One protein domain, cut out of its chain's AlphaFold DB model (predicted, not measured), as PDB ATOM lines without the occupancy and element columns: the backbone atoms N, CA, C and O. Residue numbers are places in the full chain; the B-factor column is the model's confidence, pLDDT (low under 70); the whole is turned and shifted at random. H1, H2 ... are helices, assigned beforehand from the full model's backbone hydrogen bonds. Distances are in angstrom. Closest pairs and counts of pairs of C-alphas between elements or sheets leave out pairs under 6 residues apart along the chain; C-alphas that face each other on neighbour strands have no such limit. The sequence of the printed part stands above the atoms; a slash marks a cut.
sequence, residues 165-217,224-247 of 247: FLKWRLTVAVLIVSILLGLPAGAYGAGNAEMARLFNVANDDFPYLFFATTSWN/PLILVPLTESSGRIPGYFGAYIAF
ATOM      1  N   PHE A 165      41.695 -99.032 -42.749       87.38
ATOM      2  CA  PHE A 165      43.018 -98.504 -42.426       87.38
ATOM      3  C   PHE A 165      44.056 -99.601 -42.146       87.38
ATOM      4  O   PHE A 165      45.188 -99.506 -42.621       87.38
ATOM      5  N   LEU A 166      43.681-100.657 -41.415       87.19
ATOM      6  CA  LEU A 166      44.579-101.784 -41.154       87.19
ATOM      7  C   LEU A 166      44.931-102.514 -42.454       87.19
ATOM      8  O   LEU A 166      46.099-102.820 -42.686       87.19
ATOM      9  N   LYS A 167      43.939-102.717 -43.328       87.50
ATOM     10  CA  LYS A 167      44.134-103.328 -44.650       87.50
ATOM     11  C   LYS A 167      45.137-102.524 -45.485       87.50
ATOM     12  O   LYS A 167      46.136-103.084 -45.925       87.50
ATOM     13  N   TRP A 168      44.951-101.207 -45.600       91.62
ATOM     14  CA  TRP A 168      45.879-100.338 -46.337       91.62
ATOM     15  C   TRP A 168      47.290-100.324 -45.759       91.62
ATOM     16  O   TRP A 168      48.257-100.408 -46.513       91.62
ATOM     17  N   ARG A 169      47.434-100.255 -44.432       92.06
ATOM     18  CA  ARG A 169      48.755-100.286 -43.790       92.06
ATOM     19  C   ARG A 169      49.513-101.571 -44.092       92.06
ATOM     20  O   ARG A 169      50.701-101.506 -44.392       92.06
ATOM     21  N   LEU A 170      48.833-102.715 -44.034       88.94
ATOM     22  CA  LEU A 170      49.430-104.003 -44.382       88.94
ATOM     23  C   LEU A 170      49.855-104.031 -45.855       88.94
ATOM     24  O   LEU A 170      50.976-104.431 -46.154       88.94
ATOM     25  N   THR A 171      49.014-103.537 -46.767       91.19
ATOM     26  CA  THR A 171      49.347-103.460 -48.198       91.19
ATOM     27  C   THR A 171      50.560-102.568 -48.465       91.19
ATOM     28  O   THR A 171      51.469-102.975 -49.185       91.19
ATOM     29  N   VAL A 172      50.615-101.375 -47.865       93.50
ATOM     30  CA  VAL A 172      51.749-100.449 -48.024       93.50
ATOM     31  C   VAL A 172      53.030-101.045 -47.443       93.50
ATOM     32  O   VAL A 172      54.079-100.952 -48.073       93.50
ATOM     33  N   ALA A 173      52.959-101.710 -46.287       88.62
ATOM     34  CA  ALA A 173      54.116-102.380 -45.700       88.62
ATOM     35  C   ALA A 173      54.681-103.466 -46.635       88.62
ATOM     36  O   ALA A 173      55.885-103.501 -46.879       88.62
ATOM     37  N   VAL A 174      53.818-104.303 -47.221       88.50
ATOM     38  CA  VAL A 174      54.235-105.330 -48.193       88.50
ATOM     39  C   VAL A 174      54.833-104.701 -49.455       88.50
ATOM     40  O   VAL A 174      55.820-105.213 -49.989       88.50
ATOM     41  N   LEU A 175      54.289-103.571 -49.915       92.62
ATOM     42  CA  LEU A 175      54.832-102.835 -51.058       92.62
ATOM     43  C   LEU A 175      56.248-102.317 -50.774       92.62
ATOM     44  O   LEU A 175      57.140-102.499 -51.600       92.62
ATOM     45  N   ILE A 176      56.469-101.718 -49.600       92.25
ATOM     46  CA  ILE A 176      57.786-101.214 -49.186       92.25
ATOM     47  C   ILE A 176      58.800-102.358 -49.136       92.25
ATOM     48  O   ILE A 176      59.873-102.242 -49.720       92.25
ATOM     49  N   VAL A 177      58.446-103.488 -48.515       87.94
ATOM     50  CA  VAL A 177      59.317-104.676 -48.466       87.94
ATOM     51  C   VAL A 177      59.649-105.175 -49.874       87.94
ATOM     52  O   VAL A 177      60.794-105.511 -50.157       87.94
ATOM     53  N   SER A 178      58.676-105.167 -50.787       89.50
ATOM     54  CA  SER A 178      58.893-105.586 -52.178       89.50
ATOM     55  C   SER A 178      59.890-104.679 -52.908       89.50
ATOM     56  O   SER A 178      60.753-105.171 -53.633       89.50
ATOM     57  N   ILE A 179      59.815-103.363 -52.690       91.12
ATOM     58  CA  ILE A 179      60.771-102.397 -53.251       91.12
ATOM     59  C   ILE A 179      62.162-102.612 -52.647       91.12
ATOM     60  O   ILE A 179      63.142-102.693 -53.384       91.12
ATOM     61  N   LEU A 180      62.248-102.756 -51.322       88.62
ATOM     62  CA  LEU A 180      63.512-102.970 -50.615       88.62
ATOM     63  C   LEU A 180      64.212-104.267 -51.028       88.62
ATOM     64  O   LEU A 180      65.434-104.304 -51.034       88.62
ATOM     65  N   LEU A 181      63.472-105.310 -51.406       86.62
ATOM     66  CA  LEU A 181      64.057-106.543 -51.941       86.62
ATOM     67  C   LEU A 181      64.471-106.412 -53.415       86.62
ATOM     68  O   LEU A 181      65.439-107.039 -53.842       86.62
ATOM     69  N   GLY A 182      63.763-105.600 -54.204       86.50
ATOM     70  CA  GLY A 182      64.079-105.382 -55.618       86.50
ATOM     71  C   GLY A 182      65.286-104.468 -55.852       86.50
ATOM     72  O   GLY A 182      66.048-104.692 -56.793       86.50
ATOM     73  N   LEU A 183      65.482-103.456 -55.000       90.00
ATOM     74  CA  LEU A 183      66.547-102.460 -55.161       90.00
ATOM     75  C   LEU A 183      67.966-103.066 -55.118       90.00
ATOM     76  O   LEU A 183      68.718-102.818 -56.060       90.00
ATOM     77  N   PRO A 184      68.352-103.889 -54.120       85.81
ATOM     78  CA  PRO A 184      69.680-104.502 -54.073       85.81
ATOM     79  C   PRO A 184      69.932-105.423 -55.268       85.81
ATOM     80  O   PRO A 184      71.001-105.366 -55.871       85.81
ATOM     81  N   ALA A 185      68.927-106.217 -55.654       84.56
ATOM     82  CA  ALA A 185      69.021-107.126 -56.793       84.56
ATOM     83  C   ALA A 185      69.326-106.376 -58.103       84.56
ATOM     84  O   ALA A 185      70.164-106.814 -58.889       84.56
ATOM     85  N   GLY A 186      68.671-105.230 -58.326       85.94
ATOM     86  CA  GLY A 186      68.912-104.385 -59.498       85.94
ATOM     87  C   GLY A 186      70.218-103.587 -59.422       85.94
ATOM     88  O   GLY A 186      70.894-103.421 -60.440       85.94
ATOM     89  N   ALA A 187      70.599-103.124 -58.228       88.50
ATOM     90  CA  ALA A 187      71.778-102.284 -58.024       88.50
ATOM     91  C   ALA A 187      73.089-103.006 -58.370       88.50
ATOM     92  O   ALA A 187      73.955-102.405 -59.005       88.50
ATOM     93  N   TYR A 188      73.224-104.293 -58.024       84.94
ATOM     94  CA  TYR A 188      74.425-105.066 -58.365       84.94
ATOM     95  C   TYR A 188      74.619-105.230 -59.876       84.94
ATOM     96  O   TYR A 188      75.745-105.150 -60.360       84.94
ATOM     97  N   GLY A 189      73.531-105.410 -60.632       83.38
ATOM     98  CA  GLY A 189      73.595-105.510 -62.091       83.38
ATOM     99  C   GLY A 189      73.947-104.179 -62.758       83.38
ATOM    100  O   GLY A 189      74.818-104.138 -63.625       83.38
ATOM    101  N   ALA A 190      73.303-103.086 -62.333       87.31
ATOM    102  CA  ALA A 190      73.522-101.755 -62.906       87.31
ATOM    103  C   ALA A 190      74.902-101.170 -62.552       87.31
ATOM    104  O   ALA A 190      75.546-100.552 -63.395       87.31
ATOM    105  N   GLY A 191      75.382-101.391 -61.325       87.06
ATOM    106  CA  GLY A 191      76.648-100.843 -60.831       87.06
ATOM    107  C   GLY A 191      77.891-101.650 -61.205       87.06
ATOM    108  O   GLY A 191      78.993-101.271 -60.819       87.06
ATOM    109  N   ASN A 192      77.744-102.760 -61.934       84.25
ATOM    110  CA  ASN A 192      78.826-103.718 -62.149       84.25
ATOM    111  C   ASN A 192      80.055-103.102 -62.850       84.25
ATOM    112  O   ASN A 192      81.189-103.323 -62.432       84.25
ATOM    113  N   ALA A 193      79.828-102.297 -63.893       84.19
ATOM    114  CA  ALA A 193      80.904-101.651 -64.650       84.19
ATOM    115  C   ALA A 193      81.653-100.600 -63.814       84.19
ATOM    116  O   ALA A 193      82.882-100.544 -63.838       84.19
ATOM    117  N   GLU A 194      80.921 -99.807 -63.030       87.75
ATOM    118  CA  GLU A 194      81.523 -98.773 -62.188       87.75
ATOM    119  C   GLU A 194      82.281 -99.385 -61.005       87.75
ATOM    120  O   GLU A 194      83.395 -98.969 -60.694       87.75
ATOM    121  N   MET A 195      81.742-100.445 -60.395       86.94
ATOM    122  CA  MET A 195      82.432-101.197 -59.344       86.94
ATOM    123  C   MET A 195      83.732-101.834 -59.858       86.94
ATOM    124  O   MET A 195      84.748-101.784 -59.166       86.94
ATOM    125  N   ALA A 196      83.742-102.383 -61.078       86.75
ATOM    126  CA  ALA A 196      84.956-102.931 -61.684       86.75
ATOM    127  C   ALA A 196      86.061-101.868 -61.818       86.75
ATOM    128  O   ALA A 196      87.223-102.146 -61.506       86.75
ATOM    129  N   ARG A 197      85.685-100.641 -62.205       87.12
ATOM    130  CA  ARG A 197      86.596 -99.493 -62.307       87.12
ATOM    131  C   ARG A 197      87.113 -99.040 -60.941       87.12
ATOM    132  O   ARG A 197      88.308 -98.810 -60.792       87.12
ATOM    133  N   LEU A 198      86.232 -98.934 -59.945       89.25
ATOM    134  CA  LEU A 198      86.575 -98.467 -58.597       89.25
ATOM    135  C   LEU A 198      87.490 -99.439 -57.844       89.25
ATOM    136  O   LEU A 198      88.419 -99.007 -57.165       89.25
ATOM    137  N   PHE A 199      87.241-100.743 -57.967       86.69
ATOM    138  CA  PHE A 199      88.021-101.780 -57.284       86.69
ATOM    139  C   PHE A 199      89.185-102.323 -58.123       86.69
ATOM    140  O   PHE A 199      89.899-103.212 -57.663       86.69
ATOM    141  N   ASN A 200      89.395-101.782 -59.330       85.56
ATOM    142  CA  ASN A 200      90.446-102.178 -60.269       85.56
ATOM    143  C   ASN A 200      90.482-103.703 -60.519       85.56
ATOM    144  O   ASN A 200      91.548-104.321 -60.568       85.56
ATOM    145  N   VAL A 201      89.296-104.313 -60.630       82.56
ATOM    146  CA  VAL A 201      89.115-105.756 -60.838       82.56
ATOM    147  C   VAL A 201      88.960-106.026 -62.330       82.56
ATOM    148  O   VAL A 201      88.012-105.552 -62.961       82.56
ATOM    149  N   ALA A 202      89.865-106.828 -62.889       78.69
ATOM    150  CA  ALA A 202      89.759-107.299 -64.266       78.69
ATOM    151  C   ALA A 202      88.581-108.276 -64.392       78.69
ATOM    152  O   ALA A 202      88.552-109.297 -63.710       78.69
ATOM    153  N   ASN A 203      87.607-107.963 -65.251       77.50
ATOM    154  CA  ASN A 203      86.463-108.842 -65.550       77.50
ATOM    155  C   ASN A 203      86.556-109.487 -66.940       77.50
ATOM    156  O   ASN A 203      85.604-110.138 -67.364       77.50
ATOM    157  N   ASP A 204      87.675-109.290 -67.641       79.38
ATOM    158  CA  ASP A 204      87.847-109.707 -69.035       79.38
ATOM    159  C   ASP A 204      87.962-111.234 -69.170       79.38
ATOM    160  O   ASP A 204      87.320-111.822 -70.038       79.38
ATOM    161  N   ASP A 205      88.714-111.880 -68.272       80.56
ATOM    162  CA  ASP A 205      88.899-113.339 -68.273       80.56
ATOM    163  C   ASP A 205      87.827-114.071 -67.450       80.56
ATOM    164  O   ASP A 205      87.350-115.141 -67.835       80.56
ATOM    165  N   PHE A 206      87.435-113.503 -66.304       81.19
ATOM    166  CA  PHE A 206      86.415-114.076 -65.432       81.19
ATOM    167  C   PHE A 206      85.559-112.984 -64.771       81.19
ATOM    168  O   PHE A 206      86.099-112.031 -64.207       81.19
ATOM    169  N   PRO A 207      84.220-113.118 -64.775       82.88
ATOM    170  CA  PRO A 207      83.318-112.117 -64.216       82.88
ATOM    171  C   PRO A 207      83.234-112.210 -62.680       82.88
ATOM    172  O   PRO A 207      82.251-112.700 -62.122       82.88
ATOM    173  N   TYR A 208      84.253-111.722 -61.967       84.38
ATOM    174  CA  TYR A 208      84.320-111.803 -60.498       84.38
ATOM    175  C   TYR A 208      83.174-111.073 -59.793       84.38
ATOM    176  O   TYR A 208      82.650-111.563 -58.791       84.38
ATOM    177  N   LEU A 209      82.731-109.926 -60.315       84.12
ATOM    178  CA  LEU A 209      81.681-109.143 -59.657       84.12
ATOM    179  C   LEU A 209      80.288-109.788 -59.742       84.12
ATOM    180  O   LEU A 209      79.422-109.508 -58.910       84.12
ATOM    181  N   PHE A 210      80.078-110.739 -60.658       86.81
ATOM    182  CA  PHE A 210      78.837-111.519 -60.695       86.81
ATOM    183  C   PHE A 210      78.670-112.417 -59.465       86.81
ATOM    184  O   PHE A 210      77.548-112.831 -59.159       86.81
ATOM    185  N   PHE A 211      79.742-112.671 -58.710       87.62
ATOM    186  CA  PHE A 211      79.653-113.383 -57.441       87.62
ATOM    187  C   PHE A 211      78.772-112.639 -56.424       87.62
ATOM    188  O   PHE A 211      78.017-113.286 -55.702       87.62
ATOM    189  N   ALA A 212      78.774-111.299 -56.425       86.44
ATOM    190  CA  ALA A 212      77.912-110.494 -55.554       86.44
ATOM    191  C   ALA A 212      76.420-110.636 -55.908       86.44
ATOM    192  O   ALA A 212      75.566-110.759 -55.034       86.44
ATOM    193  N   THR A 213      76.100-110.699 -57.203       88.00
ATOM    194  CA  THR A 213      74.720-110.961 -57.653       88.00
ATOM    195  C   THR A 213      74.310-112.407 -57.359       88.00
ATOM    196  O   THR A 213      73.172-112.694 -56.985       88.00
ATOM    197  N   THR A 214      75.249-113.343 -57.502       90.00
ATOM    198  CA  THR A 214      75.009-114.768 -57.254       90.00
ATOM    199  C   THR A 214      74.760-115.036 -55.773       90.00
ATOM    200  O   THR A 214      73.810-115.744 -55.445       90.00
ATOM    201  N   SER A 215      75.544-114.444 -54.869       90.56
ATOM    202  CA  SER A 215      75.366-114.608 -53.423       90.56
ATOM    203  C   SER A 215      74.016-114.071 -52.940       90.56
ATOM    204  O   SER A 215      73.372-114.722 -52.115       90.56
ATOM    205  N   TRP A 216      73.531-112.962 -53.516       89.06
ATOM    206  CA  TRP A 216      72.175-112.458 -53.274       89.06
ATOM    207  C   TRP A 216      71.100-113.494 -53.637       89.06
ATOM    208  O   TRP A 216      70.235-113.810 -52.820       89.06
ATOM    209  N   ASN A 217      71.179-114.079 -54.836       91.06
ATOM    210  CA  ASN A 217      70.212-115.083 -55.294       91.06
ATOM    211  C   ASN A 217      70.285-116.385 -54.484       91.06
ATOM    212  O   ASN A 217      69.254-116.988 -54.180       91.06
ATOM    213  N   PRO A 224      64.070-118.896 -47.591       86.88
ATOM    214  CA  PRO A 224      62.701-119.407 -47.541       86.88
ATOM    215  C   PRO A 224      62.618-120.880 -47.130       86.88
ATOM    216  O   PRO A 224      61.689-121.251 -46.422       86.88
ATOM    217  N   LEU A 225      63.595-121.711 -47.508       89.25
ATOM    218  CA  LEU A 225      63.592-123.137 -47.160       89.25
ATOM    219  C   LEU A 225      63.723-123.372 -45.650       89.25
ATOM    220  O   LEU A 225      63.174-124.340 -45.135       89.25
ATOM    221  N   ILE A 226      64.419-122.479 -44.942       87.38
ATOM    222  CA  ILE A 226      64.620-122.574 -43.490       87.38
ATOM    223  C   ILE A 226      63.515-121.825 -42.738       87.38
ATOM    224  O   ILE A 226      62.967-122.330 -41.760       87.38
ATOM    225  N   LEU A 227      63.168-120.615 -43.183       83.19
ATOM    226  CA  LEU A 227      62.246-119.744 -42.455       83.19
ATOM    227  C   LEU A 227      60.784-120.187 -42.567       83.19
ATOM    228  O   LEU A 227      60.024-119.996 -41.618       83.19
ATOM    229  N   VAL A 228      60.371-120.801 -43.678       85.06
ATOM    230  CA  VAL A 228      58.996-121.304 -43.837       85.06
ATOM    231  C   VAL A 228      58.637-122.344 -42.761       85.06
ATOM    232  O   VAL A 228      57.709-122.075 -41.997       85.06
ATOM    233  N   PRO A 229      59.373-123.460 -42.593       86.81
ATOM    234  CA  PRO A 229      59.037-124.452 -41.566       86.81
ATOM    235  C   PRO A 229      59.208-123.916 -40.133       86.81
ATOM    236  O   PRO A 229      58.466-124.290 -39.219       86.81
ATOM    237  N   LEU A 230      60.157-122.998 -39.918       83.19
ATOM    238  CA  LEU A 230      60.367-122.383 -38.606       83.19
ATOM    239  C   LEU A 230      59.179-121.493 -38.195       83.19
ATOM    240  O   LEU A 230      58.729-121.529 -37.050       83.19
ATOM    241  N   THR A 231      58.642-120.711 -39.136       85.19
ATOM    242  CA  THR A 231      57.499-119.815 -38.880       85.19
ATOM    243  C   THR A 231      56.164-120.545 -38.780       85.19
ATOM    244  O   THR A 231      55.237-120.028 -38.155       85.19
ATOM    245  N   GLU A 232      56.058-121.745 -39.348       85.19
ATOM    246  CA  GLU A 232      54.881-122.605 -39.211       85.19
ATOM    247  C   GLU A 232      54.795-123.243 -37.817       85.19
ATOM    248  O   GLU A 232      53.729-123.252 -37.207       85.19
ATOM    249  N   SER A 233      55.929-123.688 -37.267       85.12
ATOM    250  CA  SER A 233      55.992-124.322 -35.940       85.12
ATOM    251  C   SER A 233      55.986-123.332 -34.768       85.12
ATOM    252  O   SER A 233      55.405-123.621 -33.725       85.12
ATOM    253  N   SER A 234      56.609-122.159 -34.926       78.62
ATOM    254  CA  SER A 234      56.784-121.170 -33.842       78.62
ATOM    255  C   SER A 234      55.805-119.988 -33.911       78.62
ATOM    256  O   SER A 234      55.826-119.100 -33.058       78.62
ATOM    257  N   GLY A 235      54.941-119.957 -34.928       78.88
ATOM    258  CA  GLY A 235      54.105-118.804 -35.258       78.88
ATOM    259  C   GLY A 235      54.856-117.737 -36.067       78.88
ATOM    260  O   GLY A 235      56.081-117.635 -36.050       78.88
ATOM    261  N   ARG A 236      54.111-116.896 -36.804       82.69
ATOM    262  CA  ARG A 236      54.709-115.923 -37.746       82.69
ATOM    263  C   ARG A 236      55.399-114.732 -37.077       82.69
ATOM    264  O   ARG A 236      56.354-114.203 -37.631       82.69
ATOM    265  N   ILE A 237      54.929-114.312 -35.902       83.38
ATOM    266  CA  ILE A 237      55.435-113.131 -35.180       83.38
ATOM    267  C   ILE A 237      56.935-113.234 -34.828       83.38
ATOM    268  O   ILE A 237      57.666-112.304 -35.173       83.38
ATOM    269  N   PRO A 238      57.440-114.322 -34.208       82.38
ATOM    270  CA  PRO A 238      58.870-114.442 -33.907       82.38
ATOM    271  C   PRO A 238      59.751-114.473 -35.161       82.38
ATOM    272  O   PRO A 238      60.865-113.958 -35.126       82.38
ATOM    273  N   GLY A 239      59.241-114.982 -36.289       80.50
ATOM    274  CA  GLY A 239      59.946-114.916 -37.573       80.50
ATOM    275  C   GLY A 239      60.220-113.484 -38.031       80.50
ATOM    276  O   GLY A 239      61.324-113.184 -38.480       80.50
ATOM    277  N   TYR A 240      59.252-112.577 -37.861       81.19
ATOM    278  CA  TYR A 240      59.447-111.162 -38.187       81.19
ATOM    279  C   TYR A 240      60.478-110.497 -37.271       81.19
ATOM    280  O   TYR A 240      61.330-109.765 -37.763       81.19
ATOM    281  N   PHE A 241      60.454-110.771 -35.962       82.19
ATOM    282  CA  PHE A 241      61.459-110.234 -35.036       82.19
ATOM    283  C   PHE A 241      62.867-110.756 -35.334       82.19
ATOM    284  O   PHE A 241      63.815-109.977 -35.312       82.19
ATOM    285  N   GLY A 242      63.002-112.042 -35.675       82.19
ATOM    286  CA  GLY A 242      64.278-112.609 -36.111       82.19
ATOM    287  C   GLY A 242      64.811-111.931 -37.375       82.19
ATOM    288  O   GLY A 242      65.986-111.583 -37.433       82.19
ATOM    289  N   ALA A 243      63.938-111.670 -38.352       79.06
ATOM    290  CA  ALA A 243      64.313-110.958 -39.571       79.06
ATOM    291  C   ALA A 243      64.757-109.509 -39.298       79.06
ATOM    292  O   ALA A 243      65.768-109.092 -39.845       79.06
ATOM    293  N   TYR A 244      64.066-108.769 -38.422       80.69
ATOM    294  CA  TYR A 244      64.450-107.394 -38.055       80.69
ATOM    295  C   TYR A 244      65.767-107.284 -37.275       80.69
ATOM    296  O   TYR A 244      66.334-106.203 -37.206       80.69
ATOM    297  N   ILE A 245      66.219-108.355 -36.620       82.38
ATOM    298  CA  ILE A 245      67.509-108.365 -35.912       82.38
ATOM    299  C   ILE A 245      68.645-108.745 -36.868       82.38
ATOM    300  O   ILE A 245      69.772-108.282 -36.707       82.38
ATOM    301  N   ALA A 246      68.364-109.617 -37.836       80.31
ATOM    302  CA  ALA A 246      69.359-110.110 -38.778       80.31
ATOM    303  C   ALA A 246      69.699-109.114 -39.906       80.31
ATOM    304  O   ALA A 246      70.790-109.216 -40.468       80.31
ATOM    305  N   PHE A 247      68.782-108.198 -40.239       68.12
ATOM    306  CA  PHE A 247      68.891-107.209 -41.320       68.12
ATOM    307  C   PHE A 247      68.728-105.786 -40.788       68.12
ATOM    308  O   PHE A 247      69.491-104.909 -41.247       68.12
TER     309      PHE A 247
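This is residues 165 to 217 and 224 to 247 of the 247 residues of an uncharacterized protein of Marssonina brunnea f. sp. multigermtubi (strain MB_m1) (UniProt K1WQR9). Picture a long hook: the helix H1 is its shaft, the short H2 and the link after it make the turn, and H3 folds back to pack on residues 185 to 189 near the end of H1. Beyond a cut in the chain, H4 and H5 make a separate V, apart from the hook's helices, while residues 165 to 183 of H1 stick out with nothing packed on them. The printed part has 77 residues with five named helices, H1 to H5 in chain order, and no named strand; its class is all helix. The whole is extended, with a radius of gyration of the C-alphas of 17.7 A, and elongated, spanning 50 by 29 by 17 A.

Begin with H1, residues 165 to 190, and look near its end for H3, residues 210 to 217. They touch, and their closest C-alphas, those of Tyr 188 and Thr 213, are 5.9 A apart. H1 touches H3 with residues 185 to 189 alone; the two helices run opposite ways at a shallow tilt of 21 degrees. Between them in the chain is H2, residues 192 to 198, which meets H1 only through their link. H2 is close to H3 but not clearly touching: the closest C-alphas, those of Asn 192 and Phe 210, are 7.9 A apart. Across the cut, find H4, residues 224 to 234, and H5, residues 236 to 246. These two touch, with the C-alphas of Thr 231 and Gly 239 closest at 5.6 A, and run opposite ways at a steep tilt of 50 degrees. H1, H2 and H3 are each apart from both H4 and H5. In H2, H3 and H5 every O i to N i+4 pair is within hydrogen-bond range; in H1 it is 19 of 22 and in H4 6 of 7.

Find C-alpha 165 at (43.018, -98.504, -42.426); from there H1 runs 36.9 A to C-alpha 190 at (73.522, -101.755, -62.906). H2 then covers residues 192 to 198 in 10.0 A, and H3 covers 210 to 217 in 10.8 A. H4, residues 224 to 234, is 15.0 A long. H5 runs 15.8 A from C-alpha 236 to C-alpha 246 at (69.359, -110.110, -38.778).

The two C-alphas farthest apart are those of Phe 165 and Asp 205, at 54.7 A. Residues 218 to 223 are not printed, and C-alphas 217 and 224 are 11.6 A apart across the cut. The link from H2 to H3 is long, with 11 residues; those from H1 to H2 and from H4 to H5 are tight. The mean pLDDT of the printed part is 85.6, and one residue, Phe 247, the chain's last, is under 70.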